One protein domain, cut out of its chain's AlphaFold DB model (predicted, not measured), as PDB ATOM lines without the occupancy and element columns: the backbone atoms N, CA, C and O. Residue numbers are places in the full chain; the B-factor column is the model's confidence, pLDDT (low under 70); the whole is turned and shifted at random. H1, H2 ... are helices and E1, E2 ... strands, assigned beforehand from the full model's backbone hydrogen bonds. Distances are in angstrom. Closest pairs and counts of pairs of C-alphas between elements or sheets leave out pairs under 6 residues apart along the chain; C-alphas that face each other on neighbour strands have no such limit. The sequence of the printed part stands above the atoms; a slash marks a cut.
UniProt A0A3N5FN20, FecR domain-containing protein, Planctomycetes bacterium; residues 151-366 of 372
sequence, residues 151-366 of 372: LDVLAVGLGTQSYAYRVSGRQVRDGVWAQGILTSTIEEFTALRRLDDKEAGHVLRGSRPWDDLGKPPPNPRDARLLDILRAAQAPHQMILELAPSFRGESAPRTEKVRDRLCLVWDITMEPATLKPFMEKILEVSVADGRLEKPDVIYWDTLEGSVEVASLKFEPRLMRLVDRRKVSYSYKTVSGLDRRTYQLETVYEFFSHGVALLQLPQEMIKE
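What this domain is: This is residues 151 to 366 of the 372 residues of the protein "FecR domain-containing protein" of Planctomycetes bacterium (UniProt A0A3N5FN20). One large, twisted sheet of ten strands curls round H3, with H1 side by side with H3, H4 slanting over E8 and E9, and H2 over E4 near one edge. The longest strands, E8, E9 and E10, run on past their shorter neighbours E7 and E1, while H5 lies off the sheet. The printed part has 216 residues with five named helices and ten named strands, in the order H1 E1 E2 E3 E4 E5 H2 H3 E6 E7 H4 E8 E9 E10 H5. The sheet, E5 E4 E3 E2 E1 E10 E9 E8 E7 E6, is antiparallel; the class is mixed, helices and strands, in two layers, H1, H2, H3 and H4 on one face of the sheet. The whole is compact, with a radius of gyration of the C-alphas of 19.6 A and spans of 59 by 49 by 28 A.

How they stand to each other: E8, residues 296 to 311, E9, 317 to 332, and E10, 335 to 350, form a meander, each strand the antiparallel neighbour of the one before; N 305 and O 323 are 2.8 A apart, N 341 and O 326 2.7 A. E8 bends by 56 degrees at residue 300. E1, residues 163 to 168, is beside E10, with N 166 and O 348 at 2.9 A. A second meander runs from E1 through E2, 172 to 178, E3, 181 to 186, and E4, 189 to 194, to edge strand E5, 201 to 204; N 203 and O 190 are 2.8 A apart. On the other side of E8, E7, 260 to 269, has N 267 and O 306 at 2.8 A; E7 and edge strand E6, 253 to 257, are a hairpin, with N 255 and O 262 at 2.9 A. H1, residues 151 to 159, and H3, 235 to 245, touch at a shallow tilt of 17 degrees, opposite ways; their closest C-alphas, Ala 155 and His 236, are 5.2 A apart. H4, 271 to 287, is on the same face at a height of 9.8 A; its closest C-alpha pair with E8 is Pro 271 and Leu 302, 5.6 A. H2, 220 to 230, runs along E4 at 17 degrees on the local plane, with the C-alphas of Ala 191 and Leu 229 closest at 5.6 A. H5, 361 to 366, is not on the sheet. O i to N i+4 pairs are all within hydrogen-bond range in H1, H2 and H5, 5 of 7 in H3 and 11 of 13 in H4.

Where its parts are: H1 begins at C-alpha 151, (-18.915, 3.317, 4.915). E8 spans 45.1 A, E9 43.8 A, E10 48.6 A, E7 26.2 A and H4 24.6 A. E10 begins at (-56.725, 12.018, 23.961), and H5 ends at C-alpha 366, (-30.674, 7.483, -26.230).

The domain as a whole: The C-alphas of Gly 335 and Gln 361, the two farthest apart, are 59.5 A apart. The printed part has no cut. The link from E5 to H2, residues 205 to 219, is long. Mean pLDDT of the printed part is 80.1; 26 residues are under 70, among them 202 to 216.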
ATOM      1  N   LEU A 151     -17.633   3.429   5.618       77.12
ATOM      2  CA  LEU A 151     -18.915   3.317   4.915       77.12
ATOM      3  C   LEU A 151     -19.071   4.355   3.801       77.12
ATOM      4  O   LEU A 151     -19.515   3.996   2.716       77.12
ATOM      5  N   ASP A 152     -18.640   5.596   4.037       79.69
ATOM      6  CA  ASP A 152     -18.593   6.634   3.001       79.69
ATOM      7  C   ASP A 152     -17.749   6.176   1.811       79.69
ATOM      8  O   ASP A 152     -18.175   6.254   0.662       79.69
ATOM      9  N   VAL A 153     -16.570   5.612   2.087       81.44
ATOM     10  CA  VAL A 153     -15.655   5.102   1.058       81.44
ATOM     11  C   VAL A 153     -16.281   3.935   0.293       81.44
ATOM     12  O   VAL A 153     -16.219   3.906  -0.935       81.44
ATOM     13  N   LEU A 154     -16.924   2.995   0.993       82.38
ATOM     14  CA  LEU A 154     -17.613   1.860   0.375       82.38
ATOM     15  C   LEU A 154     -18.808   2.308  -0.477       82.38
ATOM     16  O   LEU A 154     -19.013   1.772  -1.564       82.38
ATOM     17  N   ALA A 155     -19.580   3.293  -0.015       84.38
ATOM     18  CA  ALA A 155     -20.741   3.815  -0.725       84.38
ATOM     19  C   ALA A 155     -20.339   4.655  -1.949       84.38
ATOM     20  O   ALA A 155     -20.917   4.483  -3.023       84.38
ATOM     21  N   VAL A 156     -19.305   5.495  -1.831       84.12
ATOM     22  CA  VAL A 156     -18.706   6.199  -2.978       84.12
ATOM     23  C   VAL A 156     -18.160   5.186  -3.984       84.12
ATOM     24  O   VAL A 156     -18.487   5.262  -5.167       84.12
ATOM     25  N   GLY A 157     -17.402   4.187  -3.521       83.19
ATOM     26  CA  GLY A 157     -16.882   3.109  -4.363       83.19
ATOM     27  C   GLY A 157     -17.991   2.376  -5.120       83.19
ATOM     28  O   GLY A 157     -17.887   2.180  -6.332       83.19
ATOM     29  N   LEU A 158     -19.089   2.055  -4.434       85.31
ATOM     30  CA  LEU A 158     -20.277   1.452  -5.033       85.31
ATOM     31  C   LEU A 158     -20.891   2.347  -6.123       85.31
ATOM     32  O   LEU A 158     -21.207   1.854  -7.199       85.31
ATOM     33  N   GLY A 159     -21.016   3.657  -5.883       85.31
ATOM     34  CA  GLY A 159     -21.568   4.611  -6.854       85.31
ATOM     35  C   GLY A 159     -20.739   4.765  -8.136       85.31
ATOM     36  O   GLY A 159     -21.302   5.033  -9.199       85.31
ATOM     37  N   THR A 160     -19.420   4.546  -8.064       84.38
ATOM     38  CA  THR A 160     -18.508   4.643  -9.224       84.38
ATOM     39  C   THR A 160     -18.513   3.424 -10.151       84.38
ATOM     40  O   THR A 160     -17.949   3.484 -11.242       84.38
ATOM     41  N   GLN A 161     -19.133   2.314  -9.746       86.56
ATOM     42  CA  GLN A 161     -19.188   1.073 -10.524       86.56
ATOM     43  C   GLN A 161     -20.636   0.715 -10.849       86.56
ATOM     44  O   GLN A 161     -21.564   1.165 -10.182       86.56
ATOM     45  N   SER A 162     -20.853  -0.121 -11.867       88.00
ATOM     46  CA  SER A 162     -22.175  -0.716 -12.046       88.00
ATOM     47  C   SER A 162     -22.442  -1.761 -10.963       88.00
ATOM     48  O   SER A 162     -21.526  -2.449 -10.511       88.00
ATOM     49  N   TYR A 163     -23.688  -1.895 -10.531       89.50
ATOM     50  CA  TYR A 163     -24.084  -2.932  -9.583       89.50
ATOM     51  C   TYR A 163     -25.559  -3.287  -9.753       89.50
ATOM     52  O   TYR A 163     -26.390  -2.448 -10.105       89.50
ATOM     53  N   ALA A 164     -25.886  -4.545  -9.485       89.69
ATOM     54  CA  ALA A 164     -27.256  -4.983  -9.288       89.69
ATOM     55  C   ALA A 164     -27.579  -4.910  -7.797       89.69
ATOM     56  O   ALA A 164     -26.692  -5.048  -6.954       89.69
ATOM     57  N   TYR A 165     -28.839  -4.681  -7.455       92.56
ATOM     58  CA  TYR A 165     -29.242  -4.561  -6.066       92.56
ATOM     59  C   TYR A 165     -30.628  -5.136  -5.814       92.56
ATOM     60  O   TYR A 165     -31.462  -5.216  -6.718       92.56
ATOM     61  N   ARG A 166     -30.863  -5.464  -4.543       91.62
ATOM     62  CA  ARG A 166     -32.175  -5.752  -3.971       91.62
ATOM     63  C   ARG A 166     -32.365  -4.908  -2.719       91.62
ATOM     64  O   ARG A 166     -31.498  -4.887  -1.853       91.62
ATOM     65  N   VAL A 167     -33.497  -4.225  -2.612       93.06
ATOM     66  CA  VAL A 167     -33.935  -3.545  -1.390       93.06
ATOM     67  C   VAL A 167     -35.173  -4.255  -0.870       93.06
ATOM     68  O   VAL A 167     -36.181  -4.315  -1.568       93.06
ATOM     69  N   SER A 168     -35.101  -4.779   0.347       91.44
ATOM     70  CA  SER A 168     -36.209  -5.459   1.019       91.44
ATOM     71  C   SER A 168     -36.645  -4.642   2.229       91.44
ATOM     72  O   SER A 168     -35.855  -4.406   3.135       91.44
ATOM     73  N   GLY A 169     -37.900  -4.207   2.241       87.44
ATOM     74  CA  GLY A 169     -38.528  -3.530   3.377       87.44
ATOM     75  C   GLY A 169     -40.030  -3.784   3.347       87.44
ATOM     76  O   GLY A 169     -40.465  -4.922   3.213       87.44
ATOM     77  N   ARG A 170     -40.846  -2.721   3.368       81.56
ATOM     78  CA  ARG A 170     -42.303  -2.843   3.130       81.56
ATOM     79  C   ARG A 170     -42.642  -3.437   1.760       81.56
ATOM     80  O   ARG A 170     -43.708  -4.014   1.588       81.56
ATOM     81  N   GLN A 171     -41.756  -3.234   0.792       85.62
ATOM     82  CA  GLN A 171     -41.824  -3.774  -0.560       85.62
ATOM     83  C   GLN A 171     -40.435  -4.279  -0.943       85.62
ATOM     84  O   GLN A 171     -39.431  -3.799  -0.406       85.62
ATOM     85  N   VAL A 172     -40.386  -5.242  -1.863       88.44
ATOM     86  CA  VAL A 172     -39.135  -5.750  -2.431       88.44
ATOM     87  C   VAL A 172     -38.919  -5.086  -3.781       88.44
ATOM     88  O   VAL A 172     -39.767  -5.191  -4.665       88.44
ATOM     89  N   ARG A 173     -37.785  -4.401  -3.920       91.19
ATOM     90  CA  ARG A 173     -37.376  -3.698  -5.134       91.19
ATOM     91  C   ARG A 173     -36.051  -4.248  -5.631       91.19
ATOM     92  O   ARG A 173     -35.073  -4.235  -4.889       91.19
ATOM     93  N   ASP A 174     -36.008  -4.634  -6.894       89.12
ATOM     94  CA  ASP A 174     -34.789  -5.067  -7.578       89.12
ATOM     95  C   ASP A 174     -34.357  -4.024  -8.608       89.12
ATOM     96  O   ASP A 174     -35.184  -3.284  -9.139       89.12
ATOM     97  N   GLY A 175     -33.072  -3.951  -8.931       90.44
ATOM     98  CA  GLY A 175     -32.634  -3.053  -9.991       90.44
ATOM     99  C   GLY A 175     -31.147  -3.088 -10.278       90.44
ATOM    100  O   GLY A 175     -30.387  -3.862  -9.699       90.44
ATOM    101  N   VAL A 176     -30.744  -2.224 -11.201       90.44
ATOM    102  CA  VAL A 176     -29.363  -2.042 -11.642       90.44
ATOM    103  C   VAL A 176     -29.036  -0.557 -11.670       90.44
ATOM    104  O   VAL A 176     -29.809   0.253 -12.182       90.44
ATOM    105  N   TRP A 177     -27.870  -0.223 -11.134       91.31
ATOM    106  CA  TRP A 177     -27.192   1.044 -11.349       91.31
ATOM    107  C   TRP A 177     -26.060   0.829 -12.347       91.31
ATOM    108  O   TRP A 177     -25.230  -0.060 -12.150       91.31
ATOM    109  N   ALA A 178     -26.008   1.623 -13.413       88.62
ATOM    110  CA  ALA A 178     -24.894   1.610 -14.353       88.62
ATOM    111  C   ALA A 178     -24.812   2.939 -15.102       88.62
ATOM    112  O   ALA A 178     -25.818   3.409 -15.619       88.62
ATOM    113  N   GLN A 179     -23.612   3.523 -15.197       83.19
ATOM    114  CA  GLN A 179     -23.346   4.707 -16.032       83.19
ATOM    115  C   GLN A 179     -24.305   5.886 -15.760       83.19
ATOM    116  O   GLN A 179     -24.782   6.537 -16.683       83.19
ATOM    117  N   GLY A 180     -24.628   6.140 -14.488       85.56
ATOM    118  CA  GLY A 180     -25.557   7.214 -14.112       85.56
ATOM    119  C   GLY A 180     -27.034   6.894 -14.361       85.56
ATOM    120  O   GLY A 180     -27.882   7.757 -14.157       85.56
ATOM    121  N   ILE A 181     -27.360   5.673 -14.787       86.75
ATOM    122  CA  ILE A 181     -28.722   5.208 -15.044       86.75
ATOM    123  C   ILE A 181     -29.145   4.259 -13.923       86.75
ATOM    124  O   ILE A 181     -28.445   3.297 -13.593       86.75
ATOM    125  N   LEU A 182     -30.322   4.518 -13.357       90.25
ATOM    126  CA  LEU A 182     -30.975   3.689 -12.355       90.25
ATOM    127  C   LEU A 182     -32.188   2.991 -12.966       90.25
ATOM    128  O   LEU A 182     -33.126   3.644 -13.422       90.25
ATOM    129  N   THR A 183     -32.203   1.666 -12.878       89.94
ATOM    130  CA  THR A 183     -33.419   0.859 -13.028       89.94
ATOM    131  C   THR A 183     -33.926   0.441 -11.654       89.94
ATOM    132  O   THR A 183     -33.139   0.160 -10.746       89.94
ATOM    133  N   SER A 184     -35.243   0.419 -11.486       89.81
ATOM    134  CA  SER A 184     -35.934  -0.023 -10.274       89.81
ATOM    135  C   SER A 184     -37.169  -0.817 -10.673       89.81
ATOM    136  O   SER A 184     -37.968  -0.321 -11.450       89.81
ATOM    137  N   THR A 185     -37.350  -2.013 -10.132       88.00
ATOM    138  CA  THR A 185     -38.455  -2.918 -10.465       88.00
ATOM    139  C   THR A 185     -39.165  -3.374  -9.200       88.00
ATOM    140  O   THR A 185     -38.505  -3.800  -8.252       88.00
ATOM    141  N   ILE A 186     -40.496  -3.307  -9.190       87.88
ATOM    142  CA  ILE A 186     -41.374  -3.869  -8.155       87.88
ATOM    143  C   ILE A 186     -42.514  -4.580  -8.883       87.88
ATOM    144  O   ILE A 186     -43.189  -3.969  -9.707       87.88
ATOM    145  N   GLU A 187     -42.733  -5.857  -8.565       83.56
ATOM    146  CA  GLU A 187     -43.751  -6.697  -9.215       83.56
ATOM    147  C   GLU A 187     -43.611  -6.664 -10.757       83.56
ATOM    148  O   GLU A 187     -42.599  -7.131 -11.295       83.56
ATOM    149  N   GLU A 188     -44.598  -6.113 -11.466       77.00
ATOM    150  CA  GLU A 188     -44.624  -5.991 -12.929       77.00
ATOM    151  C   GLU A 188     -44.172  -4.613 -13.433       77.00
ATOM    152  O   GLU A 188     -44.118  -4.388 -14.636       77.00
ATOM    153  N   PHE A 189     -43.810  -3.680 -12.555       81.06
ATOM    154  CA  PHE A 189     -43.447  -2.317 -12.940       81.06
ATOM    155  C   PHE A 189     -41.940  -2.105 -12.872       81.06
ATOM    156  O   PHE A 189     -41.311  -2.443 -11.870       81.06
ATOM    157  N   THR A 190     -41.377  -1.469 -13.898       83.56
ATOM    158  CA  THR A 190     -39.979  -1.032 -13.935       83.56
ATOM    159  C   THR A 190     -39.921   0.472 -14.178       83.56
ATOM    160  O   THR A 190     -40.408   0.952 -15.193       83.56
ATOM    161  N   ALA A 191     -39.297   1.231 -13.282       84.44
ATOM    162  CA  ALA A 191     -38.915   2.617 -13.528       84.44
ATOM    163  C   ALA A 191     -37.446   2.721 -13.943       84.44
ATOM    164  O   ALA A 191     -36.589   1.954 -13.492       84.44
ATOM    165  N   LEU A 192     -37.173   3.706 -14.790       85.06
ATOM    166  CA  LEU A 192     -35.872   4.000 -15.366       85.06
ATOM    167  C   LEU A 192     -35.616   5.503 -15.297       85.06
ATOM    168  O   LEU A 192     -36.471   6.302 -15.675       85.06
ATOM    169  N   ARG A 193     -34.434   5.895 -14.824       83.81
ATOM    170  CA  ARG A 193     -34.096   7.309 -14.640       83.81
ATOM    171  C   ARG A 193     -32.591   7.542 -14.764       83.81
ATOM    172  O   ARG A 193     -31.817   6.737 -14.245       83.81
ATOM    173  N   ARG A 194     -32.165   8.642 -15.398       82.62
ATOM    174  CA  ARG A 194     -30.779   9.139 -15.279       82.62
ATOM    175  C   ARG A 194     -30.611   9.934 -13.988       82.62
ATOM    176  O   ARG A 194     -31.562  10.543 -13.520       82.62
ATOM    177  N   LEU A 195     -29.402   9.992 -13.442       73.62
ATOM    178  CA  LEU A 195     -29.114  10.714 -12.199       73.62
ATOM    179  C   LEU A 195     -29.644  12.162 -12.202       73.62
ATOM    180  O   LEU A 195     -30.196  12.603 -11.197       73.62
ATOM    181  N   ASP A 196     -29.548  12.844 -13.345       70.12
ATOM    182  CA  ASP A 196     -29.929  14.254 -13.503       70.12
ATOM    183  C   ASP A 196     -31.383  14.463 -13.962       70.12
ATOM    184  O   ASP A 196     -31.857  15.598 -14.071       70.12
ATOM    185  N   ASP A 197     -32.116  13.384 -14.246       73.00
ATOM    186  CA  ASP A 197     -33.501  13.491 -14.688       73.00
ATOM    187  C   ASP A 197     -34.424  13.761 -13.498       73.00
ATOM    188  O   ASP A 197     -34.492  13.002 -12.525       73.00
ATOM    189  N   LYS A 198     -35.189  14.853 -13.600       65.81
ATOM    190  CA  LYS A 198     -36.250  15.182 -12.638       65.81
ATOM    191  C   LYS A 198     -37.459  14.254 -12.767       65.81
ATOM    192  O   LYS A 198     -38.180  14.071 -11.793       65.81
ATOM    193  N   GLU A 199     -37.655  13.652 -13.939       65.81
ATOM    194  CA  GLU A 199     -38.773  12.756 -14.233       65.81
ATOM    195  C   GLU A 199     -38.256  11.359 -14.593       65.81
ATOM    196  O   GLU A 199     -37.404  11.200 -15.465       65.81
ATOM    197  N   ALA A 200     -38.754  10.334 -13.896       66.00
ATOM    198  CA  ALA A 200     -38.456   8.940 -14.206       66.00
ATOM    199  C   ALA A 200     -39.409   8.415 -15.289       66.00
ATOM    200  O   ALA A 200     -40.632   8.477 -15.131       66.00
ATOM    201  N   GLY A 201     -38.849   7.814 -16.339       70.25
ATOM    202  CA  GLY A 201     -39.610   6.972 -17.256       70.25
ATOM    203  C   GLY A 201     -40.024   5.662 -16.583       70.25
ATOM    204  O   GLY A 201     -39.438   5.243 -15.582       70.25
ATOM    205  N   HIS A 202     -41.046   4.993 -17.114       68.62
ATOM    206  CA  HIS A 202     -41.484   3.695 -16.601       68.62
ATOM    207  C   HIS A 202     -42.005   2.790 -17.711       68.62
ATOM    208  O   HIS A 202     -42.501   3.274 -18.724       68.62
ATOM    209  N   VAL A 203     -41.881   1.484 -17.488       66.56
ATOM    210  CA  VAL A 203     -42.233   0.412 -18.415       66.56
ATOM    211  C   VAL A 203     -42.885  -0.723 -17.626       66.56
ATOM    212  O   VAL A 203     -42.381  -1.128 -16.574       66.56
ATOM    213  N   LEU A 204     -43.998  -1.255 -18.131       63.62
ATOM    214  CA  LEU A 204     -44.617  -2.471 -17.600       63.62
ATOM    215  C   LEU A 204     -43.887  -3.710 -18.157       63.62
ATOM    216  O   LEU A 204     -43.649  -3.821 -19.362       63.62
ATOM    217  N   ARG A 205     -43.520  -4.650 -17.286       57.69
ATOM    218  CA  ARG A 205     -42.787  -5.885 -17.594       57.69
ATOM    219  C   ARG A 205     -43.600  -6.757 -18.561       57.69
ATOM    220  O   ARG A 205     -44.751  -7.070 -18.296       57.69
ATOM    221  N   GLY A 206     -42.982  -7.175 -19.667       51.12
ATOM    222  CA  GLY A 206     -43.630  -7.993 -20.707       51.12
ATOM    223  C   GLY A 206     -44.271  -7.196 -21.851       51.12
ATOM    224  O   GLY A 206     -44.633  -7.789 -22.865       51.12
ATOM    225  N   SER A 207     -44.343  -5.868 -21.734       55.19
ATOM    226  CA  SER A 207     -44.724  -4.965 -22.832       55.19
ATOM    227  C   SER A 207     -43.562  -4.801 -23.811       55.19
ATOM    228  O   SER A 207     -42.396  -4.965 -23.433       55.19
ATOM    229  N   ARG A 208     -43.852  -4.473 -25.076       51.00
ATOM    230  CA  ARG A 208     -42.776  -4.169 -26.026       51.00
ATOM    231  C   ARG A 208     -42.125  -2.836 -25.638       51.00
ATOM    232  O   ARG A 208     -42.805  -1.968 -25.103       51.00
ATOM    233  N   PRO A 209     -40.833  -2.636 -25.934       44.78
ATOM    234  CA  PRO A 209     -40.093  -1.448 -25.500       44.78
ATOM    235  C   PRO A 209     -40.606  -0.092 -26.015       44.78
ATOM    236  O   PRO A 209     -40.117   0.931 -25.556       44.78
ATOM    237  N   TRP A 210     -41.539  -0.078 -26.971       48.69
ATOM    238  CA  TRP A 210     -42.125   1.123 -27.583       48.69
ATOM    239  C   TRP A 210     -43.603   1.330 -27.225       48.69
ATOM    240  O   TRP A 210     -44.231   2.253 -27.741       48.69
ATOM    241  N   ASP A 211     -44.169   0.491 -26.353       49.06
ATOM    242  CA  ASP A 211     -45.442   0.803 -25.707       49.06
ATOM    243  C   ASP A 211     -45.121   1.773 -24.565       49.06
ATOM    244  O   ASP A 211     -44.902   1.388 -23.415       49.06
ATOM    245  N   ASP A 212     -44.948   3.024 -24.989       49.84
ATOM    246  CA  ASP A 212     -44.546   4.215 -24.255       49.84
ATOM    247  C   ASP A 212     -45.020   4.265 -22.805       49.84
ATOM    248  O   ASP A 212     -46.131   3.837 -22.493       49.84
ATOM    249  N   LEU A 213     -44.194   4.913 -21.973       54.12
ATOM    250  CA  LEU A 213     -44.588   5.866 -20.927       54.12
ATOM    251  C   LEU A 213     -46.111   5.958 -20.728       54.12
ATOM    252  O   LEU A 213     -46.769   6.907 -21.156       54.12
ATOM    253  N   GLY A 214     -46.680   4.928 -20.104       55.91
ATOM    254  CA  GLY A 214     -48.121   4.756 -20.080       55.91
ATOM    255  C   GLY A 214     -48.789   5.820 -19.223       55.91
ATOM    256  O   GLY A 214     -48.187   6.420 -18.325       55.91
ATOM    257  N   LYS A 215     -50.091   6.020 -19.440       62.03
ATOM    258  CA  LYS A 215     -50.909   6.649 -18.401       62.03
ATOM    259  C   LYS A 215     -50.783   5.803 -17.124       62.03
ATOM    260  O   LYS A 215     -50.680   4.579 -17.237       62.03
ATOM    261  N   PRO A 216     -50.789   6.425 -15.930       67.44
ATOM    262  CA  PRO A 216     -50.765   5.686 -14.675       67.44
ATOM    263  C   PRO A 216     -51.809   4.561 -14.704       67.44
ATOM    264  O   PRO A 216     -52.911   4.786 -15.220       67.44
ATOM    265  N   PRO A 217     -51.486   3.365 -14.188       75.00
ATOM    266  CA  PRO A 217     -52.436   2.267 -14.179       75.00
ATOM    267  C   PRO A 217     -53.711   2.693 -13.428       75.00
ATOM    268  O   PRO A 217     -53.626   3.399 -12.421       75.00
ATOM    269  N   PRO A 218     -54.902   2.281 -13.896       76.81
ATOM    270  CA  PRO A 218     -56.173   2.712 -13.310       76.81
ATOM    271  C   PRO A 218     -56.371   2.181 -11.883       76.81
ATOM    272  O   PRO A 218     -57.163   2.727 -11.119       76.81
ATOM    273  N   ASN A 219     -55.656   1.115 -11.518       85.12
ATOM    274  CA  ASN A 219     -55.673   0.544 -10.183       85.12
ATOM    275  C   ASN A 219     -54.877   1.434  -9.201       85.12
ATOM    276  O   ASN A 219     -53.671   1.620  -9.391       85.12
ATOM    277  N   PRO A 220     -55.497   1.919  -8.106       84.56
ATOM    278  CA  PRO A 220     -54.831   2.770  -7.119       84.56
ATOM    279  C   PRO A 220     -53.592   2.140  -6.471       84.56
ATOM    280  O   PRO A 220     -52.648   2.852  -6.122       84.56
ATOM    281  N   ARG A 221     -53.574   0.810  -6.291       84.75
ATOM    282  CA  ARG A 221     -52.401   0.107  -5.747       84.75
ATOM    283  C   ARG A 221     -51.228   0.212  -6.710       84.75
ATOM    284  O   ARG A 221     -50.134   0.587  -6.297       84.75
ATOM    285  N   ASP A 222     -51.471  -0.097  -7.972       84.31
ATOM    286  CA  ASP A 222     -50.447  -0.154  -9.010       84.31
ATOM    287  C   ASP A 222     -49.895   1.243  -9.304       84.31
ATOM    288  O   ASP A 222     -48.686   1.420  -9.440       84.31
ATOM    289  N   ALA A 223     -50.764   2.261  -9.290       82.62
ATOM    290  CA  ALA A 223     -50.359   3.657  -9.427       82.62
ATOM    291  C   ALA A 223     -49.400   4.056  -8.298       82.62
ATOM    292  O   ALA A 223     -48.338   4.624  -8.543       82.62
ATOM    293  N   ARG A 224     -49.711   3.647  -7.061       83.44
ATOM    294  CA  ARG A 224     -48.836   3.875  -5.909       83.44
ATOM    295  C   ARG A 224     -47.501   3.132  -6.023       83.44
ATOM    296  O   ARG A 224     -46.478   3.692  -5.638       83.44
ATOM    297  N   LEU A 225     -47.484   1.887  -6.508       85.25
ATOM    298  CA  LEU A 225     -46.233   1.144  -6.737       85.25
ATOM    299  C   LEU A 225     -45.350   1.858  -7.758       85.25
ATOM    300  O   LEU A 225     -44.144   2.001  -7.557       85.25
ATOM    301  N   LEU A 226     -45.968   2.353  -8.824       84.44
ATOM    302  CA  LEU A 226     -45.286   3.099  -9.859       84.44
ATOM    303  C   LEU A 226     -44.707   4.423  -9.336       84.44
ATOM    304  O   LEU A 226     -43.556   4.745  -9.631       84.44
ATOM    305  N   ASP A 227     -45.452   5.159  -8.514       84.25
ATOM    306  CA  ASP A 227     -44.958   6.393  -7.895       84.25
ATOM    307  C   ASP A 227     -43.778   6.127  -6.952       84.25
ATOM    308  O   ASP A 227     -42.790   6.866  -6.967       84.25
ATOM    309  N   ILE A 228     -43.823   5.027  -6.189       85.31
ATOM    310  CA  ILE A 228     -42.698   4.582  -5.352       85.31
ATOM    311  C   ILE A 228     -41.460   4.322  -6.211       85.31
ATOM    312  O   ILE A 228     -40.367   4.765  -5.859       85.31
ATOM    313  N   LEU A 229     -41.619   3.624  -7.338       86.75
ATOM    314  CA  LEU A 229     -40.523   3.333  -8.260       86.75
ATOM    315  C   LEU A 229     -39.930   4.599  -8.889       86.75
ATOM    316  O   LEU A 229     -38.709   4.716  -8.976       86.75
ATOM    317  N   ARG A 230     -40.772   5.554  -9.295       84.44
ATOM    318  CA  ARG A 230     -40.337   6.825  -9.897       84.44
ATOM    319  C   ARG A 230     -39.581   7.712  -8.910       84.44
ATOM    320  O   ARG A 230     -38.586   8.329  -9.281       84.44
ATOM    321  N   ALA A 231     -40.022   7.742  -7.654       85.44
ATOM    322  CA  ALA A 231     -39.369   8.495  -6.584       85.44
ATOM    323  C   ALA A 231     -38.104   7.806  -6.040       85.44
ATOM    324  O   ALA A 231     -37.390   8.367  -5.205       85.44
ATOM    325  N   ALA A 232     -37.819   6.578  -6.474       87.88
ATOM    326  CA  ALA A 232     -36.795   5.766  -5.855       87.88
ATOM    327  C   ALA A 232     -35.380   6.292  -6.153       87.88
ATOM    328  O   ALA A 232     -34.985   6.529  -7.300       87.88
ATOM    329  N   GLN A 233     -34.586   6.444  -5.095       88.69
ATOM    330  CA  GLN A 233     -33.178   6.814  -5.196       88.69
ATOM    331  C   GLN A 233     -32.284   5.592  -5.444       88.69
ATOM    332  O   GLN A 233     -32.663   4.443  -5.156       88.69
ATOM    333  N   ALA A 234     -31.078   5.853  -5.954       90.69
ATOM    334  CA  ALA A 234     -30.034   4.846  -6.057       90.69
ATOM    335  C   ALA A 234     -29.582   4.438  -4.641       90.69
ATOM    336  O   ALA A 234     -29.326   5.311  -3.811       90.69
ATOM    337  N   PRO A 235     -29.457   3.134  -4.338       91.50
ATOM    338  CA  PRO A 235     -29.102   2.678  -2.995       91.50
ATOM    339  C   PRO A 235     -27.839   3.304  -2.390       91.50
ATOM    340  O   PRO A 235     -27.836   3.601  -1.203       91.50
ATOM    341  N   HIS A 236     -26.783   3.542  -3.176       90.06
ATOM    342  CA  HIS A 236     -25.558   4.151  -2.654       90.06
ATOM    343  C   HIS A 236     -25.780   5.591  -2.155       90.06
ATOM    344  O   HIS A 236     -25.181   5.971  -1.156       90.06
ATOM    345  N   GLN A 237     -26.679   6.364  -2.782       89.31
ATOM    346  CA  GLN A 237     -27.045   7.711  -2.317       89.31
ATOM    347  C   GLN A 237     -27.755   7.648  -0.967       89.31
ATOM    348  O   GLN A 237     -27.375   8.356  -0.043       89.31
ATOM    349  N   MET A 238     -28.703   6.718  -0.815       87.12
ATOM    350  CA  MET A 238     -29.371   6.489   0.470       87.12
ATOM    351  C   MET A 238     -28.356   6.167   1.571       87.12
ATOM    352  O   MET A 238     -28.474   6.661   2.682       87.12
ATOM    353  N   ILE A 239     -27.338   5.358   1.273       87.25
ATOM    354  CA  ILE A 239     -26.301   5.009   2.253       87.25
ATOM    355  C   ILE A 239     -25.466   6.236   2.637       87.25
ATOM    356  O   ILE A 239     -25.188   6.425   3.820       87.25
ATOM    357  N   LEU A 240     -25.109   7.081   1.667       87.00
ATOM    358  CA  LEU A 240     -24.393   8.335   1.918       87.00
ATOM    359  C   LEU A 240     -25.221   9.315   2.759       87.00
ATOM    360  O   LEU A 240     -24.668   9.975   3.631       87.00
ATOM    361  N   GLU A 241     -26.539   9.381   2.561       84.12
ATOM    362  CA  GLU A 241     -27.435  10.182   3.409       84.12
ATOM    363  C   GLU A 241     -27.469   9.675   4.862       84.12
ATOM    364  O   GLU A 241     -27.627  10.466   5.794       84.12
ATOM    365  N   LEU A 242     -27.301   8.365   5.077       79.94
ATOM    366  CA  LEU A 242     -27.258   7.778   6.419       79.94
ATOM    367  C   LEU A 242     -25.901   7.949   7.099       79.94
ATOM    368  O   LEU A 242     -25.846   8.026   8.325       79.94
ATOM    369  N   ALA A 243     -24.817   8.033   6.328       80.06
ATOM    370  CA  ALA A 243     -23.460   8.024   6.853       80.06
ATOM    371  C   ALA A 243     -23.146   9.082   7.933       80.06
ATOM    372  O   ALA A 243     -22.506   8.732   8.930       80.06
ATOM    373  N   PRO A 244     -23.645  10.334   7.843       78.31
ATOM    374  CA  PRO A 244     -23.472  11.331   8.899       78.31
ATOM    375  C   PRO A 244     -24.101  10.950  10.246       78.31
ATOM    376  O   PRO A 244     -23.703  11.505  11.266       78.31
ATOM    377  N   SER A 245     -25.072  10.030  10.252       74.12
ATOM    378  CA  SER A 245     -25.834   9.610  11.438       74.12
ATOM    379  C   SER A 245     -25.133   8.539  12.274       74.12
ATOM    380  O   SER A 245     -25.633   8.130  13.324       74.12
ATOM    381  N   PHE A 246     -23.986   8.061  11.800       75.00
ATOM    382  CA  PHE A 246     -23.252   6.957  12.390       75.00
ATOM    383  C   PHE A 246     -22.163   7.433  13.341       75.00
ATOM    384  O   PHE A 246     -21.305   8.243  12.985       75.00
ATOM    385  N   ARG A 247     -22.153   6.854  14.545       67.50
ATOM    386  CA  ARG A 247     -21.073   7.031  15.516       67.50
ATOM    387  C   ARG A 247     -20.584   5.704  16.062       67.50
ATOM    388  O   ARG A 247     -21.337   4.743  16.185       67.50
ATOM    389  N   GLY A 248     -19.313   5.711  16.446       57.88
ATOM    390  CA  GLY A 248     -18.659   4.602  17.121       57.88
ATOM    391  C   GLY A 248     -17.662   3.869  16.231       57.88
ATOM    392  O   GLY A 248     -17.857   3.689  15.030       57.88
ATOM    393  N   GLU A 249     -16.578   3.429  16.861       56.34
ATOM    394  CA  GLU A 249     -15.656   2.445  16.307       56.34
ATOM    395  C   GLU A 249     -16.187   1.060  16.709       56.34
ATOM    396  O   GLU A 249     -15.862   0.549  17.779       56.34
ATOM    397  N   SER A 250     -17.052   0.447  15.892       66.12
ATOM    398  CA  SER A 250     -17.306  -0.990  16.048       66.12
ATOM    399  C   SER A 250     -16.141  -1.742  15.429       66.12
ATOM    400  O   SER A 250     -15.836  -1.559  14.249       66.12
ATOM    401  N   ALA A 251     -15.503  -2.621  16.200       75.00
ATOM    402  CA  ALA A 251     -14.578  -3.579  15.618       75.00
ATOM    403  C   ALA A 251     -15.356  -4.468  14.627       75.00
ATOM    404  O   ALA A 251     -16.433  -4.959  14.983       75.00
ATOM    405  N   PRO A 252     -14.864  -4.668  13.393       83.31
ATOM    406  CA  PRO A 252     -15.510  -5.594  12.482       83.31
ATOM    407  C   PRO A 252     -15.411  -7.017  13.013       83.31
ATOM    408  O   PRO A 252     -14.336  -7.460  13.424       83.31
ATOM    409  N   ARG A 253     -16.498  -7.776  12.896       88.12
ATOM    410  CA  ARG A 253     -16.450  -9.236  13.000       88.12
ATOM    411  C   ARG A 253     -16.332  -9.851  11.612       88.12
ATOM    412  O   ARG A 253     -16.829  -9.302  10.635       88.12
ATOM    413  N   THR A 254     -15.672 -11.000  11.514       86.19
ATOM    414  CA  THR A 254     -15.733 -11.805  10.290       86.19
ATOM    415  C   THR A 254     -16.952 -12.717  10.374       86.19
ATOM    416  O   THR A 254     -17.039 -13.524  11.294       86.19
ATOM    417  N   GLU A 255     -17.856 -12.626   9.406       87.50
ATOM    418  CA  GLU A 255     -19.065 -13.447   9.349       87.50
ATOM    419  C   GLU A 255     -19.315 -13.933   7.920       87.50
ATOM    420  O   GLU A 255     -18.952 -13.271   6.941       87.50
ATOM    421  N   LYS A 256     -19.924 -15.113   7.783       84.38
ATOM    422  CA  LYS A 256     -20.379 -15.599   6.484       84.38
ATOM    423  C   LYS A 256     -21.742 -14.981   6.179       84.38
ATOM    424  O   LYS A 256     -22.745 -15.379   6.761       84.38
ATOM    425  N   VAL A 257     -21.782 -14.043   5.240       79.44
ATOM    426  CA  VAL A 257     -23.031 -13.462   4.737       79.44
ATOM    427  C   VAL A 257     -23.353 -14.155   3.418       79.44
ATOM    428  O   VAL A 257     -22.634 -13.996   2.429       79.44
ATOM    429  N   ARG A 258     -24.425 -14.957   3.415       78.81
ATOM    430  CA  ARG A 258     -24.787 -15.875   2.318       78.81
ATOM    431  C   ARG A 258     -23.677 -16.903   2.050       78.81
ATOM    432  O   ARG A 258     -23.367 -17.721   2.910       78.81
ATOM    433  N   ASP A 259     -23.084 -16.886   0.862       78.38
ATOM    434  CA  ASP A 259     -21.990 -17.746   0.406       78.38
ATOM    435  C   ASP A 259     -20.609 -17.078   0.537       78.38
ATOM    436  O   ASP A 259     -19.599 -17.697   0.207       78.38
ATOM    437  N   ARG A 260     -20.537 -15.835   1.035       79.25
ATOM    438  CA  ARG A 260     -19.314 -15.021   1.043       79.25
ATOM    439  C   ARG A 260     -18.828 -14.713   2.454       79.25
ATOM    440  O   ARG A 260     -19.613 -14.574   3.386       79.25
ATOM    441  N   LEU A 261     -17.510 -14.592   2.596       80.00
ATOM    442  CA  LEU A 261     -16.879 -14.170   3.841       80.00
ATOM    443  C   LEU A 261     -16.788 -12.644   3.878       80.00
ATOM    444  O   LEU A 261     -16.134 -12.036   3.024       80.00
ATOM    445  N   CYS A 262     -17.426 -12.044   4.874       83.25
ATOM    446  CA  CYS A 262     -17.559 -10.603   5.003       83.25
ATOM    447  C   CYS A 262     -16.946 -10.098   6.309       83.25
ATOM    448  O   CYS A 262     -16.890 -10.814   7.309       83.25
ATOM    449  N   LEU A 263     -16.495  -8.848   6.284       85.00
ATOM    450  CA  LEU A 263     -16.326  -8.040   7.483       85.00
ATOM    451  C   LEU A 263     -17.661  -7.351   7.756       85.00
ATOM    452  O   LEU A 263     -18.249  -6.767   6.844       85.00
ATOM    453  N   VAL A 264     -18.149  -7.473   8.985       88.12
ATOM    454  CA  VAL A 264     -19.443  -6.951   9.413       88.12
ATOM    455  C   VAL A 264     -19.247  -5.974  10.559       88.12
ATOM    456  O   VAL A 264     -18.593  -6.301  11.551       88.12
ATOM    457  N   TRP A 265     -19.825  -4.786  10.417       87.94
ATOM    458  CA  TRP A 265     -19.864  -3.739  11.431       87.94
ATOM    459  C   TRP A 265     -21.304  -3.538  11.879       87.94
ATOM    460  O   TRP A 265     -22.170  -3.344  11.030       87.94
ATOM    461  N   ASP A 266     -21.540  -3.508  13.187       87.50
ATOM    462  CA  ASP A 266     -22.800  -3.012  13.737       87.50
ATOM    463  C   ASP A 266     -22.576  -1.591  14.231       87.50
ATOM    464  O   ASP A 266     -21.709  -1.326  15.061       87.50
ATOM    465  N   ILE A 267     -23.346  -0.657  13.698       86.19
ATOM    466  CA  ILE A 267     -23.166   0.763  13.952       86.19
ATOM    467  C   ILE A 267     -24.444   1.297  14.572       86.19
ATOM    468  O   ILE A 267     -25.525   1.135  14.017       86.19
ATOM    469  N   THR A 268     -24.336   1.943  15.728       85.44
ATOM    470  CA  THR A 268     -25.495   2.579  16.365       85.44
ATOM    471  C   THR A 268     -25.705   3.971  15.770       85.44
ATOM    472  O   THR A 268     -24.745   4.710  15.534       85.44
ATOM    473  N   MET A 269     -26.960   4.324  15.501       83.81
ATOM    474  CA  MET A 269     -27.341   5.648  15.011       83.81
ATOM    475  C   MET A 269     -27.596   6.598  16.174       83.81
ATOM    476  O   MET A 269     -28.155   6.211  17.200       83.81
ATOM    477  N   GLU A 270     -27.235   7.866  16.000       80.69
ATOM    478  CA  GLU A 270     -27.499   8.878  17.018       80.69
ATOM    479  C   GLU A 270     -28.998   9.238  17.053       80.69
ATOM    480  O   GLU A 270     -29.554   9.630  16.022       80.69
ATOM    481  N   PRO A 271     -29.672   9.202  18.219       79.50
ATOM    482  CA  PRO A 271     -31.086   9.572  18.319       79.50
ATOM    483  C   PRO A 271     -31.397  10.965  17.749       79.50
ATOM    484  O   PRO A 271     -32.423  11.157  17.097       79.50
ATOM    485  N   ALA A 272     -30.480  11.929  17.903       79.00
ATOM    486  CA  ALA A 272     -30.624  13.281  17.359       79.00
ATOM    487  C   ALA A 272     -30.800  13.312  15.829       79.00
ATOM    488  O   ALA A 272     -31.453  14.210  15.307       79.00
ATOM    489  N   THR A 273     -30.277  12.314  15.111       74.88
ATOM    490  CA  THR A 273     -30.414  12.200  13.647       74.88
ATOM    491  C   THR A 273     -31.684  11.474  13.210       74.88
ATOM    492  O   THR A 273     -32.210  11.731  12.128       74.88
ATOM    493  N   LEU A 274     -32.236  10.614  14.070       76.62
ATOM    494  CA  LEU A 274     -33.473   9.884  13.795       76.62
ATOM    495  C   LEU A 274     -34.717  10.762  13.978       76.62
ATOM    496  O   LEU A 274     -35.712  10.575  13.276       76.62
ATOM    497  N   LYS A 275     -34.665  11.725  14.904       81.69
ATOM    498  CA  LYS A 275     -35.810  12.578  15.242       81.69
ATOM    499  C   LYS A 275     -36.322  13.412  14.049       81.69
ATOM    500  O   LYS A 275     -37.502  13.260  13.734       81.69
ATOM    501  N   PRO A 276     -35.490  14.176  13.308       81.19
ATOM    502  CA  PRO A 276     -35.959  14.960  12.158       81.19
ATOM    503  C   PRO A 276     -36.588  14.099  11.054       81.19
ATOM    504  O   PRO A 276     -37.554  14.491  10.404       81.19
ATOM    505  N   PHE A 277     -36.060  12.889  10.849       76.25
ATOM    506  CA  PHE A 277     -36.619  11.941   9.887       76.25
ATOM    507  C   PHE A 277     -38.036  11.502  10.278       76.25
ATOM    508  O   PHE A 277     -38.935  11.462   9.436       76.25
ATOM    509  N   MET A 278     -38.246  11.188  11.557       76.75
ATOM    510  CA  MET A 278     -39.555  10.775  12.061       76.75
ATOM    511  C   MET A 278     -40.562  11.928  12.072       76.75
ATOM    512  O   MET A 278     -41.726  11.710  11.737       76.75
ATOM    513  N   GLU A 279     -40.119  13.147  12.383       82.75
ATOM    514  CA  GLU A 279     -40.935  14.364  12.277       82.75
ATOM    515  C   GLU A 279     -41.419  14.574  10.837       82.75
ATOM    516  O   GLU A 279     -42.616  14.738  10.614       82.75
ATOM    517  N   LYS A 280     -40.542  14.414   9.840       81.81
ATOM    518  CA  LYS A 280     -40.926  14.511   8.424       81.81
ATOM    519  C   LYS A 280     -41.958  13.455   8.005       81.81
ATOM    520  O   LYS A 280     -42.878  13.750   7.245       81.81
ATOM    521  N   ILE A 281     -41.838  12.213   8.484       76.75
ATOM    522  CA  ILE A 281     -42.837  11.159   8.209       76.75
ATOM    523  C   ILE A 281     -44.197  11.512   8.821       76.75
ATOM    524  O   ILE A 281     -45.241  11.264   8.207       76.75
ATOM    525  N   LEU A 282     -44.187  12.064  10.033       76.94
ATOM    526  CA  LEU A 282     -45.388  12.535  10.713       76.94
ATOM    527  C   LEU A 282     -46.040  13.684   9.946       76.94
ATOM    528  O   LEU A 282     -47.233  13.609   9.668       76.94
ATOM    529  N   GLU A 283     -45.265  14.685   9.528       83.12
ATOM    530  CA  GLU A 283     -45.741  15.814   8.720       83.12
ATOM    531  C   GLU A 283     -46.421  15.352   7.429       83.12
ATOM    532  O   GLU A 283     -47.534  15.783   7.136       83.12
ATOM    533  N   VAL A 284     -45.806  14.416   6.697       76.88
ATOM    534  CA  VAL A 284     -46.410  13.827   5.490       76.88
ATOM    535  C   VAL A 284     -47.705  13.087   5.828       76.88
ATOM    536  O   VAL A 284     -48.692  13.211   5.115       76.88
ATOM    537  N   SER A 285     -47.742  12.341   6.934       75.75
ATOM    538  CA  SER A 285     -48.946  11.603   7.341       75.75
ATOM    539  C   SER A 285     -50.101  12.528   7.744       75.75
ATOM    540  O   SER A 285     -51.258  12.188   7.494       75.75
ATOM    541  N   VAL A 286     -49.790  13.684   8.340       81.62
ATOM    542  CA  VAL A 286     -50.756  14.743   8.664       81.62
ATOM    543  C   VAL A 286     -51.247  15.433   7.393       81.62
ATOM    544  O   VAL A 286     -52.450  15.591   7.218       81.62
ATOM    545  N   ALA A 287     -50.339  15.798   6.483       81.69
ATOM    546  CA  ALA A 287     -50.689  16.402   5.198       81.69
ATOM    547  C   ALA A 287     -51.580  15.477   4.349       81.69
ATOM    548  O   ALA A 287     -52.526  15.937   3.716       81.69
ATOM    549  N   ASP A 288     -51.329  14.166   4.411       78.38
ATOM    550  CA  ASP A 288     -52.132  13.126   3.760       78.38
ATOM    551  C   ASP A 288     -53.476  12.849   4.477       78.38
ATOM    552  O   ASP A 288     -54.223  11.964   4.055       78.38
ATOM    553  N   GLY A 289     -53.774  13.523   5.596       81.06
ATOM    554  CA  GLY A 289     -55.001  13.331   6.381       81.06
ATOM    555  C   GLY A 289     -55.099  11.983   7.105       81.06
ATOM    556  O   GLY A 289     -56.167  11.617   7.589       81.06
ATOM    557  N   ARG A 290     -54.002  11.218   7.191       75.88
ATOM    558  CA  ARG A 290     -53.968   9.909   7.875       75.88
ATOM    559  C   ARG A 290     -53.790  10.033   9.389       75.88
ATOM    560  O   ARG A 290     -53.926   9.037  10.100       75.88
ATOM    561  N   LEU A 291     -53.408  11.215   9.864       77.25
ATOM    562  CA  LEU A 291     -53.106  11.510  11.258       77.25
ATOM    563  C   LEU A 291     -53.589  12.925  11.590       77.25
ATOM    564  O   LEU A 291     -53.362  13.848  10.809       77.25
ATOM    565  N   GLU A 292     -54.219  13.111  12.748       80.75
ATOM    566  CA  GLU A 292     -54.486  14.453  13.274       80.75
ATOM    567  C   GLU A 292     -53.174  15.133  13.661       80.75
ATOM    568  O   GLU A 292     -52.267  14.481  14.181       80.75
ATOM    569  N   LYS A 293     -53.067  16.447  13.431       82.62
ATOM    570  CA  LYS A 293     -51.864  17.195  13.797       82.62
ATOM    571  C   LYS A 293     -51.649  17.110  15.321       82.62
ATOM    572  O   LYS A 293     -52.519  17.566  16.060       82.62
ATOM    573  N   PRO A 294     -50.519  16.560  15.793       79.75
ATOM    574  CA  PRO A 294     -50.250  16.451  17.221       79.75
ATOM    575  C   PRO A 294     -49.917  17.819  17.831       79.75
ATOM    576  O   PRO A 294     -49.188  18.602  17.221       79.75
ATOM    577  N   ASP A 295     -50.384  18.074  19.057       80.25
ATOM    578  CA  ASP A 295     -50.010  19.275  19.822       80.25
ATOM    579  C   ASP A 295     -48.592  19.152  20.394       80.25
ATOM    580  O   ASP A 295     -47.791  20.086  20.356       80.25
ATOM    581  N   VAL A 296     -48.280  17.973  20.944       82.31
ATOM    582  CA  VAL A 296     -46.987  17.639  21.553       82.31
ATOM    583  C   VAL A 296     -46.650  16.192  21.220       82.31
ATOM    584  O   VAL A 296     -47.510  15.320  21.355       82.31
ATOM    585  N   ILE A 297     -45.400  15.942  20.823       80.38
ATOM    586  CA  ILE A 297     -44.852  14.603  20.579       80.38
ATOM    587  C   ILE A 297     -43.847  14.275  21.686       80.38
ATOM    588  O   ILE A 297     -42.859  14.987  21.878       80.38
ATOM    589  N   TYR A 298     -44.083  13.172  22.382       82.62
ATOM    590  CA  TYR A 298     -43.204  12.593  23.387       82.62
ATOM    591  C   TYR A 298     -42.498  11.380  22.785       82.62
ATOM    592  O   TYR A 298     -43.138  10.416  22.372       82.62
ATOM    593  N   TRP A 299     -41.171  11.425  22.714       80.94
ATOM    594  CA  TRP A 299     -40.363  10.324  22.189       80.94
ATOM    595  C   TRP A 299     -40.029   9.362  23.331       80.94
ATOM    596  O   TRP A 299     -39.148   9.650  24.136       80.94
ATOM    597  N   ASP A 300     -40.741   8.238  23.408       79.38
ATOM    598  CA  ASP A 300     -40.522   7.224  24.446       79.38
ATOM    599  C   ASP A 300     -39.228   6.438  24.181       79.38
ATOM    600  O   ASP A 300     -38.455   6.167  25.094       79.38
ATOM    601  N   THR A 301     -39.006   6.043  22.922       80.88
ATOM    602  CA  THR A 301     -37.801   5.328  22.481       80.88
ATOM    603  C   THR A 301     -37.404   5.792  21.088       80.88
ATOM    604  O   THR A 301     -38.258   5.903  20.205       80.88
ATOM    605  N   LEU A 302     -36.110   6.000  20.861       82.12
ATOM    606  CA  LEU A 302     -35.565   6.394  19.565       82.12
ATOM    607  C   LEU A 302     -34.240   5.671  19.336       82.12
ATOM    608  O   LEU A 302     -33.174   6.170  19.684       82.12
ATOM    609  N   GLU A 303     -34.337   4.467  18.783       85.12
ATOM    610  CA  GLU A 303     -33.210   3.569  18.559       85.12
ATOM    611  C   GLU A 303     -33.035   3.330  17.060       85.12
ATOM    612  O   GLU A 303     -34.002   3.103  16.325       85.12
ATOM    613  N   GLY A 304     -31.789   3.356  16.603       86.56
ATOM    614  CA  GLY A 304     -31.435   3.001  15.239       86.56
ATOM    615  C   GLY A 304     -30.087   2.307  15.210       86.56
ATOM    616  O   GLY A 304     -29.186   2.640  15.979       86.56
ATOM    617  N   SER A 305     -29.950   1.332  14.327       87.94
ATOM    618  CA  SER A 305     -28.703   0.614  14.110       87.94
ATOM    619  C   SER A 305     -28.576   0.227  12.651       87.94
ATOM    620  O   SER A 305     -29.567  -0.149  12.022       87.94
ATOM    621  N   VAL A 306     -27.352   0.250  12.145       89.31
ATOM    622  CA  VAL A 306     -27.019  -0.202  10.807       89.31
ATOM    623  C   VAL A 306     -25.980  -1.305  10.878       89.31
ATOM    624  O   VAL A 306     -24.902  -1.119  11.430       89.31
ATOM    625  N   GLU A 307     -26.304  -2.451  10.297       91.25
ATOM    626  CA  GLU A 307     -25.345  -3.524  10.051       91.25
ATOM    627  C   GLU A 307     -24.788  -3.345   8.643       91.25
ATOM    628  O   GLU A 307     -25.538  -3.329   7.669       91.25
ATOM    629  N   VAL A 308     -23.476  -3.210   8.521       90.31
ATOM    630  CA  VAL A 308     -22.776  -3.079   7.244       90.31
ATOM    631  C   VAL A 308     -21.963  -4.338   7.033       90.31
ATOM    632  O   VAL A 308     -21.150  -4.673   7.884       90.31
ATOM    633  N   ALA A 309     -22.114  -5.003   5.892       90.00
ATOM    634  CA  ALA A 309     -21.259  -6.112   5.498       90.00
ATOM    635  C   ALA A 309     -20.514  -5.773   4.207       90.00
ATOM    636  O   ALA A 309     -21.138  -5.535   3.170       90.00
ATOM    637  N   SER A 310     -19.183  -5.812   4.244       87.06
ATOM    638  CA  SER A 310     -18.335  -5.761   3.050       87.06
ATOM    639  C   SER A 310     -17.627  -7.092   2.846       87.06
ATOM    640  O   SER A 310     -17.361  -7.802   3.815       87.06
ATOM    641  N   LEU A 311     -17.260  -7.434   1.612       80.12
ATOM    642  CA  LEU A 311     -16.401  -8.601   1.390       80.12
ATOM    643  C   LEU A 311     -15.079  -8.435   2.163       80.12
ATOM    644  O   LEU A 311     -14.541  -7.335   2.298       80.12
ATOM    645  N   LYS A 312     -14.563  -9.541   2.714       74.44
ATOM    646  CA  LYS A 312     -13.349  -9.514   3.545       74.44
ATOM    647  C   LYS A 312     -12.082  -9.228   2.742       74.44
ATOM    648  O   LYS A 312     -11.183  -8.555   3.230       74.44
ATOM    649  N   PHE A 313     -12.009  -9.774   1.533       70.12
ATOM    650  CA  PHE A 313     -10.816  -9.729   0.680       70.12
ATOM    651  C   PHE A 313     -10.923  -8.701  -0.451       70.12
ATOM    652  O   PHE A 313      -9.994  -8.530  -1.229       70.12
ATOM    653  N   GLU A 314     -12.061  -8.020  -0.544       67.81
ATOM    654  CA  GLU A 314     -12.341  -6.995  -1.537       67.81
ATOM    655  C   GLU A 314     -13.245  -5.962  -0.852       67.81
ATOM    656  O   GLU A 314     -14.322  -6.336  -0.414       67.81
ATOM    657  N   PRO A 315     -12.867  -4.687  -0.681       71.50
ATOM    658  CA  PRO A 315     -13.686  -3.724   0.057       71.50
ATOM    659  C   PRO A 315     -14.885  -3.266  -0.790       71.50
ATOM    660  O   PRO A 315     -14.966  -2.126  -1.240       71.50
ATOM    661  N   ARG A 316     -15.818  -4.183  -1.044       82.00
ATOM    662  CA  ARG A 316     -17.086  -3.963  -1.734       82.00
ATOM    663  C   ARG A 316     -18.224  -4.199  -0.768       82.00
ATOM    664  O   ARG A 316     -18.247  -5.213  -0.067       82.00
ATOM    665  N   LEU A 317     -19.160  -3.259  -0.744       87.81
ATOM    666  CA  LEU A 317     -20.356  -3.364   0.069       87.81
ATOM    667  C   LEU A 317     -21.225  -4.509  -0.459       87.81
ATOM    668  O   LEU A 317     -21.568  -4.532  -1.629       87.81
ATOM    669  N   MET A 318     -21.570  -5.462   0.397       88.00
ATOM    670  CA  MET A 318     -22.418  -6.606   0.039       88.00
ATOM    671  C   MET A 318     -23.830  -6.446   0.564       88.00
ATOM    672  O   MET A 318     -24.795  -6.800  -0.111       88.00
ATOM    673  N   ARG A 319     -23.944  -5.942   1.791       92.56
ATOM    674  CA  ARG A 319     -25.219  -5.802   2.477       92.56
ATOM    675  C   ARG A 319     -25.172  -4.621   3.427       92.56
ATOM    676  O   ARG A 319     -24.141  -4.355   4.041       92.56
ATOM    677  N   LEU A 320     -26.305  -3.954   3.560       93.50
ATOM    678  CA  LEU A 320     -26.566  -3.000   4.620       93.50
ATOM    679  C   LEU A 320     -27.956  -3.273   5.195       93.50
ATOM    680  O   LEU A 320     -28.910  -3.417   4.437       93.50
ATOM    681  N   VAL A 321     -28.082  -3.364   6.514       92.44
ATOM    682  CA  VAL A 321     -29.372  -3.524   7.195       92.44
ATOM    683  C   VAL A 321     -29.611  -2.313   8.072       92.44
ATOM    684  O   VAL A 321     -28.929  -2.149   9.074       92.44
ATOM    685  N   ASP A 322     -30.579  -1.483   7.701       90.88
ATOM    686  CA  ASP A 322     -31.040  -0.344   8.489       90.88
ATOM    687  C   ASP A 322     -32.216  -0.773   9.365       90.88
ATOM    688  O   ASP A 322     -33.278  -1.137   8.853       90.88
ATOM    689  N   ARG A 323     -32.010  -0.759  10.683       88.69
ATOM    690  CA  ARG A 323     -33.014  -1.104  11.689       88.69
ATOM    691  C   ARG A 323     -33.324   0.128  12.511       88.69
ATOM    692  O   ARG A 323     -32.434   0.702  13.131       88.69
ATOM    693  N   ARG A 324     -34.598   0.498  12.574       86.12
ATOM    694  CA  ARG A 324     -35.082   1.625  13.372       86.12
ATOM    695  C   ARG A 324     -36.254   1.181  14.216       86.12
ATOM    696  O   ARG A 324     -37.196   0.569  13.713       86.12
ATOM    697  N   LYS A 325     -36.211   1.533  15.492       84.31
ATOM    698  CA  LYS A 325     -37.285   1.297  16.443       84.31
ATOM    699  C   LYS A 325     -37.605   2.603  17.142       84.31
ATOM    700  O   LYS A 325     -36.793   3.162  17.875       84.31
ATOM    701  N   VAL A 326     -38.817   3.080  16.913       79.62
ATOM    702  CA  VAL A 326     -39.282   4.356  17.437       79.62
ATOM    703  C   VAL A 326     -40.611   4.148  18.131       79.62
ATOM    704  O   VAL A 326     -41.553   3.653  17.523       79.62
ATOM    705  N   SER A 327     -40.697   4.532  19.395       80.12
ATOM    706  CA  SER A 327     -41.955   4.622  20.124       80.12
ATOM    707  C   SER A 327     -42.155   6.075  20.483       80.12
ATOM    708  O   SER A 327     -41.258   6.706  21.042       80.12
ATOM    709  N   TYR A 328     -43.320   6.605  20.152       78.31
ATOM    710  CA  TYR A 328     -43.698   7.947  20.547       78.31
ATOM    711  C   TYR A 328     -45.166   7.971  20.940       78.31
ATOM    712  O   TYR A 328     -45.991   7.205  20.437       78.31
ATOM    713  N   SER A 329     -45.483   8.868  21.856       82.81
ATOM    714  CA  SER A 329     -46.848   9.222  22.198       82.81
ATOM    715  C   SER A 329     -47.096  10.671  21.820       82.81
ATOM    716  O   SER A 329     -46.173  11.482  21.764       82.81
ATOM    717  N   TYR A 330     -48.331  11.009  21.492       79.12
ATOM    718  CA  TYR A 330     -48.681  12.382  21.181       79.12
ATOM    719  C   TYR A 330     -50.079  12.711  21.662       79.12
ATOM    720  O   TYR A 330     -50.965  11.856  21.732       79.12
ATOM    721  N   LYS A 331     -50.258  13.978  22.033       78.62
ATOM    722  CA  LYS A 331     -51.550  14.491  22.469       78.62
ATOM    723  C   LYS A 331     -52.338  14.991  21.262       78.62
ATOM    724  O   LYS A 331     -51.813  15.747  20.444       78.62
ATOM    725  N   THR A 332     -53.584  14.547  21.182       73.25
ATOM    726  CA  THR A 332     -54.603  14.998  20.231       73.25
ATOM    727  C   THR A 332     -55.761  15.640  20.989       73.25
ATOM    728  O   THR A 332     -55.847  15.542  22.218       73.25
ATOM    729  N   VAL A 333     -56.697  16.237  20.251       71.44
ATOM    730  CA  VAL A 333     -57.946  16.776  20.811       71.44
ATOM    731  C   VAL A 333     -58.795  15.667  21.459       71.44
ATOM    732  O   VAL A 333     -59.536  15.930  22.402       71.44
ATOM    733  N   SER A 334     -58.652  14.418  20.998       74.12
ATOM    734  CA  SER A 334     -59.415  13.251  21.460       74.12
ATOM    735  C   SER A 334     -58.731  12.431  22.568       74.12
ATOM    736  O   SER A 334     -59.369  11.558  23.156       74.12
ATOM    737  N   GLY A 335     -57.466  12.717  22.905       78.81
ATOM    738  CA  GLY A 335     -56.725  12.018  23.961       78.81
ATOM    739  C   GLY A 335     -55.234  11.831  23.670       78.81
ATOM    740  O   GLY A 335     -54.661  12.479  22.793       78.81
ATOM    741  N   LEU A 336     -54.583  10.948  24.434       81.44
ATOM    742  CA  LEU A 336     -53.190  10.545  24.219       81.44
ATOM    743  C   LEU A 336     -53.158   9.295  23.326       81.44
ATOM    744  O   LEU A 336     -53.656   8.250  23.739       81.44
ATOM    745  N   ASP A 337     -52.561   9.390  22.135       80.00
ATOM    746  CA  ASP A 337     -52.299   8.235  21.264       80.00
ATOM    747  C   ASP A 337     -50.836   7.798  21.427       80.00
ATOM    748  O   ASP A 337     -49.935   8.626  21.602       80.00
ATOM    749  N   ARG A 338     -50.585   6.489  21.384       82.06
ATOM    750  CA  ARG A 338     -49.247   5.908  21.497       82.06
ATOM    751  C   ARG A 338     -48.992   4.982  20.328       82.06
ATOM    752  O   ARG A 338     -49.758   4.059  20.068       82.06
ATOM    753  N   ARG A 339     -47.861   5.190  19.658       78.81
ATOM    754  CA  ARG A 339     -47.479   4.414  18.484       78.81
ATOM    755  C   ARG A 339     -46.059   3.903  18.592       78.81
ATOM    756  O   ARG A 339     -45.150   4.597  19.042       78.81
ATOM    757  N   THR A 340     -45.868   2.689  18.099       77.12
ATOM    758  CA  THR A 340     -44.552   2.077  17.966       77.12
ATOM    759  C   THR A 340     -44.337   1.679  16.516       77.12
ATOM    760  O   THR A 340     -45.164   1.008  15.904       77.12
ATOM    761  N   TYR A 341     -43.207   2.106  15.972       74.31
ATOM    762  CA  TYR A 341     -42.761   1.840  14.620       74.31
ATOM    763  C   TYR A 341     -41.474   1.037  14.685       74.31
ATOM    764  O   TYR A 341     -40.499   1.446  15.311       74.31
ATOM    765  N   GLN A 342     -41.481  -0.101  14.006       80.56
ATOM    766  CA  GLN A 342     -40.284  -0.868  13.714       80.56
ATOM    767  C   GLN A 342     -40.121  -0.900  12.202       80.56
ATOM    768  O   GLN A 342     -41.052  -1.250  11.474       80.56
ATOM    769  N   LEU A 343     -38.960  -0.465  11.733       82.75
ATOM    770  CA  LEU A 343     -38.592  -0.476  10.330       82.75
ATOM    771  C   LEU A 343     -37.286  -1.244  10.199       82.75
ATOM    772  O   LEU A 343     -36.293  -0.879  10.817       82.75
ATOM    773  N   GLU A 344     -37.294  -2.272   9.365       87.44
ATOM    774  CA  GLU A 344     -36.080  -2.915   8.884       87.44
ATOM    775  C   GLU A 344     -36.047  -2.770   7.363       87.44
ATOM    776  O   GLU A 344     -37.018  -3.099   6.677       87.44
ATOM    777  N   THR A 345     -34.951  -2.220   6.844       90.69
ATOM    778  CA  THR A 345     -34.687  -2.136   5.407       90.69
ATOM    779  C   THR A 345     -33.343  -2.780   5.112       90.69
ATOM    780  O   THR A 345     -32.309  -2.350   5.613       90.69
ATOM    781  N   VAL A 346     -33.358  -3.819   4.284       92.31
ATOM    782  CA  VAL A 346     -32.168  -4.559   3.866       92.31
ATOM    783  C   VAL A 346     -31.808  -4.147   2.447       92.31
ATOM    784  O   VAL A 346     -32.602  -4.326   1.527       92.31
ATOM    785  N   TYR A 347     -30.600  -3.641   2.262       95.00
ATOM    786  CA  TYR A 347     -29.987  -3.370   0.972       95.00
ATOM    787  C   TYR A 347     -28.969  -4.464   0.691       95.00
ATOM    788  O   TYR A 347     -28.096  -4.726   1.514       95.00
ATOM    789  N   GLU A 348     -29.060  -5.096  -0.466       91.50
ATOM    790  CA  GLU A 348     -28.118  -6.118  -0.904       91.50
ATOM    791  C   GLU A 348     -27.570  -5.758  -2.277       91.50
ATOM    792  O   GLU A 348     -28.305  -5.272  -3.140       91.50
ATOM    793  N   PHE A 349     -26.278  -6.008  -2.467       91.19
ATOM    794  CA  PHE A 349     -25.520  -5.590  -3.638       91.19
ATOM    795  C   PHE A 349     -24.861  -6.786  -4.309       91.19
ATOM    796  O   PHE A 349     -24.251  -7.641  -3.662       91.19
ATOM    797  N   PHE A 350     -24.970  -6.832  -5.632       83.81
ATOM    798  CA  PHE A 350     -24.514  -7.932  -6.469       83.81
ATOM    799  C   PHE A 350     -23.837  -7.401  -7.733       83.81
ATOM    800  O   PHE A 350     -24.024  -6.251  -8.129       83.81
ATOM    801  N   SER A 351     -23.091  -8.275  -8.413       76.44
ATOM    802  CA  SER A 351     -22.590  -8.014  -9.771       76.44
ATOM    803  C   SER A 351     -21.788  -6.708  -9.911       76.44
ATOM    804  O   SER A 351     -21.914  -5.997 -10.905       76.44
ATOM    805  N   HIS A 352     -20.953  -6.390  -8.919       75.38
ATOM    806  CA  HIS A 352     -20.114  -5.189  -8.905       75.38
ATOM    807  C   HIS A 352     -19.195  -5.101 -10.134       75.38
ATOM    808  O   HIS A 352     -18.405  -6.008 -10.402       75.38
ATOM    809  N   GLY A 353     -19.296  -3.999 -10.870       77.12
ATOM    810  CA  GLY A 353     -18.553  -3.715 -12.098       77.12
ATOM    811  C   GLY A 353     -18.984  -4.531 -13.323       77.12
ATOM    812  O   GLY A 353     -18.439  -4.316 -14.401       77.12
ATOM    813  N   VAL A 354     -19.934  -5.460 -13.180       73.69
ATOM    814  CA  VAL A 354     -20.386  -6.358 -14.261       73.69
ATOM    815  C   VAL A 354     -21.895  -6.327 -14.473       73.69
ATOM    816  O   VAL A 354     -22.406  -6.984 -15.375       73.69
ATOM    817  N   ALA A 355     -22.630  -5.576 -13.652       79.19
ATOM    818  CA  ALA A 355     -24.056  -5.402 -13.839       79.19
ATOM    819  C   ALA A 355     -24.309  -4.648 -15.147       79.19
ATOM    820  O   ALA A 355     -23.755  -3.569 -15.378       79.19
ATOM    821  N   LEU A 356     -25.147  -5.242 -15.991       75.25
ATOM    822  CA  LEU A 356     -25.557  -4.686 -17.269       75.25
ATOM    823  C   LEU A 356     -27.026  -4.296 -17.191       75.25
ATOM    824  O   LEU A 356     -27.847  -5.016 -16.619       75.25
ATOM    825  N   LEU A 357     -27.355  -3.157 -17.794       77.50
ATOM    826  CA  LEU A 357     -28.740  -2.764 -17.996       77.50
ATOM    827  C   LEU A 357     -29.378  -3.748 -18.972       77.50
ATOM    828  O   LEU A 357     -28.930  -3.885 -20.109       77.50
ATOM    829  N   GLN A 358     -30.437  -4.422 -18.534       77.62
ATOM    830  CA  GLN A 358     -31.259  -5.255 -19.409       77.62
ATOM    831  C   GLN A 358     -32.240  -4.364 -20.178       77.62
ATOM    832  O   GLN A 358     -33.444  -4.396 -19.950       77.62
ATOM    833  N   LEU A 359     -31.691  -3.513 -21.047       71.81
ATOM    834  CA  LEU A 359     -32.431  -2.574 -21.885       71.81
ATOM    835  C   LEU A 359     -32.077  -2.805 -23.362       71.81
ATOM    836  O   LEU A 359     -30.941  -3.184 -23.663       71.81
ATOM    837  N   PRO A 360     -33.005  -2.550 -24.300       69.50
ATOM    838  CA  PRO A 360     -32.683  -2.520 -25.723       69.50
ATOM    839  C   PRO A 360     -31.560  -1.524 -26.023       69.50
ATOM    840  O   PRO A 360     -31.476  -0.457 -25.410       69.50
ATOM    841  N   GLN A 361     -30.712  -1.839 -27.005       71.31
ATOM    842  CA  GLN A 361     -29.561  -0.989 -27.329       71.31
ATOM    843  C   GLN A 361     -29.948   0.429 -27.756       71.31
ATOM    844  O   GLN A 361     -29.196   1.365 -27.495       71.31
ATOM    845  N   GLU A 362     -31.100   0.598 -28.400       68.31
ATOM    846  CA  GLU A 362     -31.617   1.901 -28.828       68.31
ATOM    847  C   GLU A 362     -31.863   2.823 -27.628       68.31
ATOM    848  O   GLU A 362     -31.376   3.950 -27.617       68.31
ATOM    849  N   MET A 363     -32.479   2.300 -26.561       68.81
ATOM    850  CA  MET A 363     -32.676   3.041 -25.313       68.81
ATOM    851  C   MET A 363     -31.357   3.343 -24.614       68.81
ATOM    852  O   MET A 363     -31.177   4.440 -24.102       68.81
ATOM    853  N   ILE A 364     -30.412   2.397 -24.589       70.69
ATOM    854  CA  ILE A 364     -29.090   2.653 -24.001       70.69
ATOM    855  C   ILE A 364     -28.411   3.800 -24.752       70.69
ATOM    856  O   ILE A 364     -27.868   4.699 -24.117       70.69
ATOM    857  N   LYS A 365     -28.478   3.813 -26.087       73.12
ATOM    858  CA  LYS A 365     -27.926   4.901 -26.904       73.12
ATOM    859  C   LYS A 365     -28.611   6.229 -26.607       73.12
ATOM    860  O   LYS A 365     -27.922   7.218 -26.382       73.12
ATOM    861  N   GLU A 366     -29.937   6.261 -26.551       72.62
ATOM    862  CA  GLU A 366     -30.674   7.483 -26.230       72.62
ATOM    863  C   GLU A 366     -30.309   7.995 -24.830       72.62
ATOM    864  O   GLU A 366     -29.972   9.167 -24.666       72.62
TER     865      GLU A 366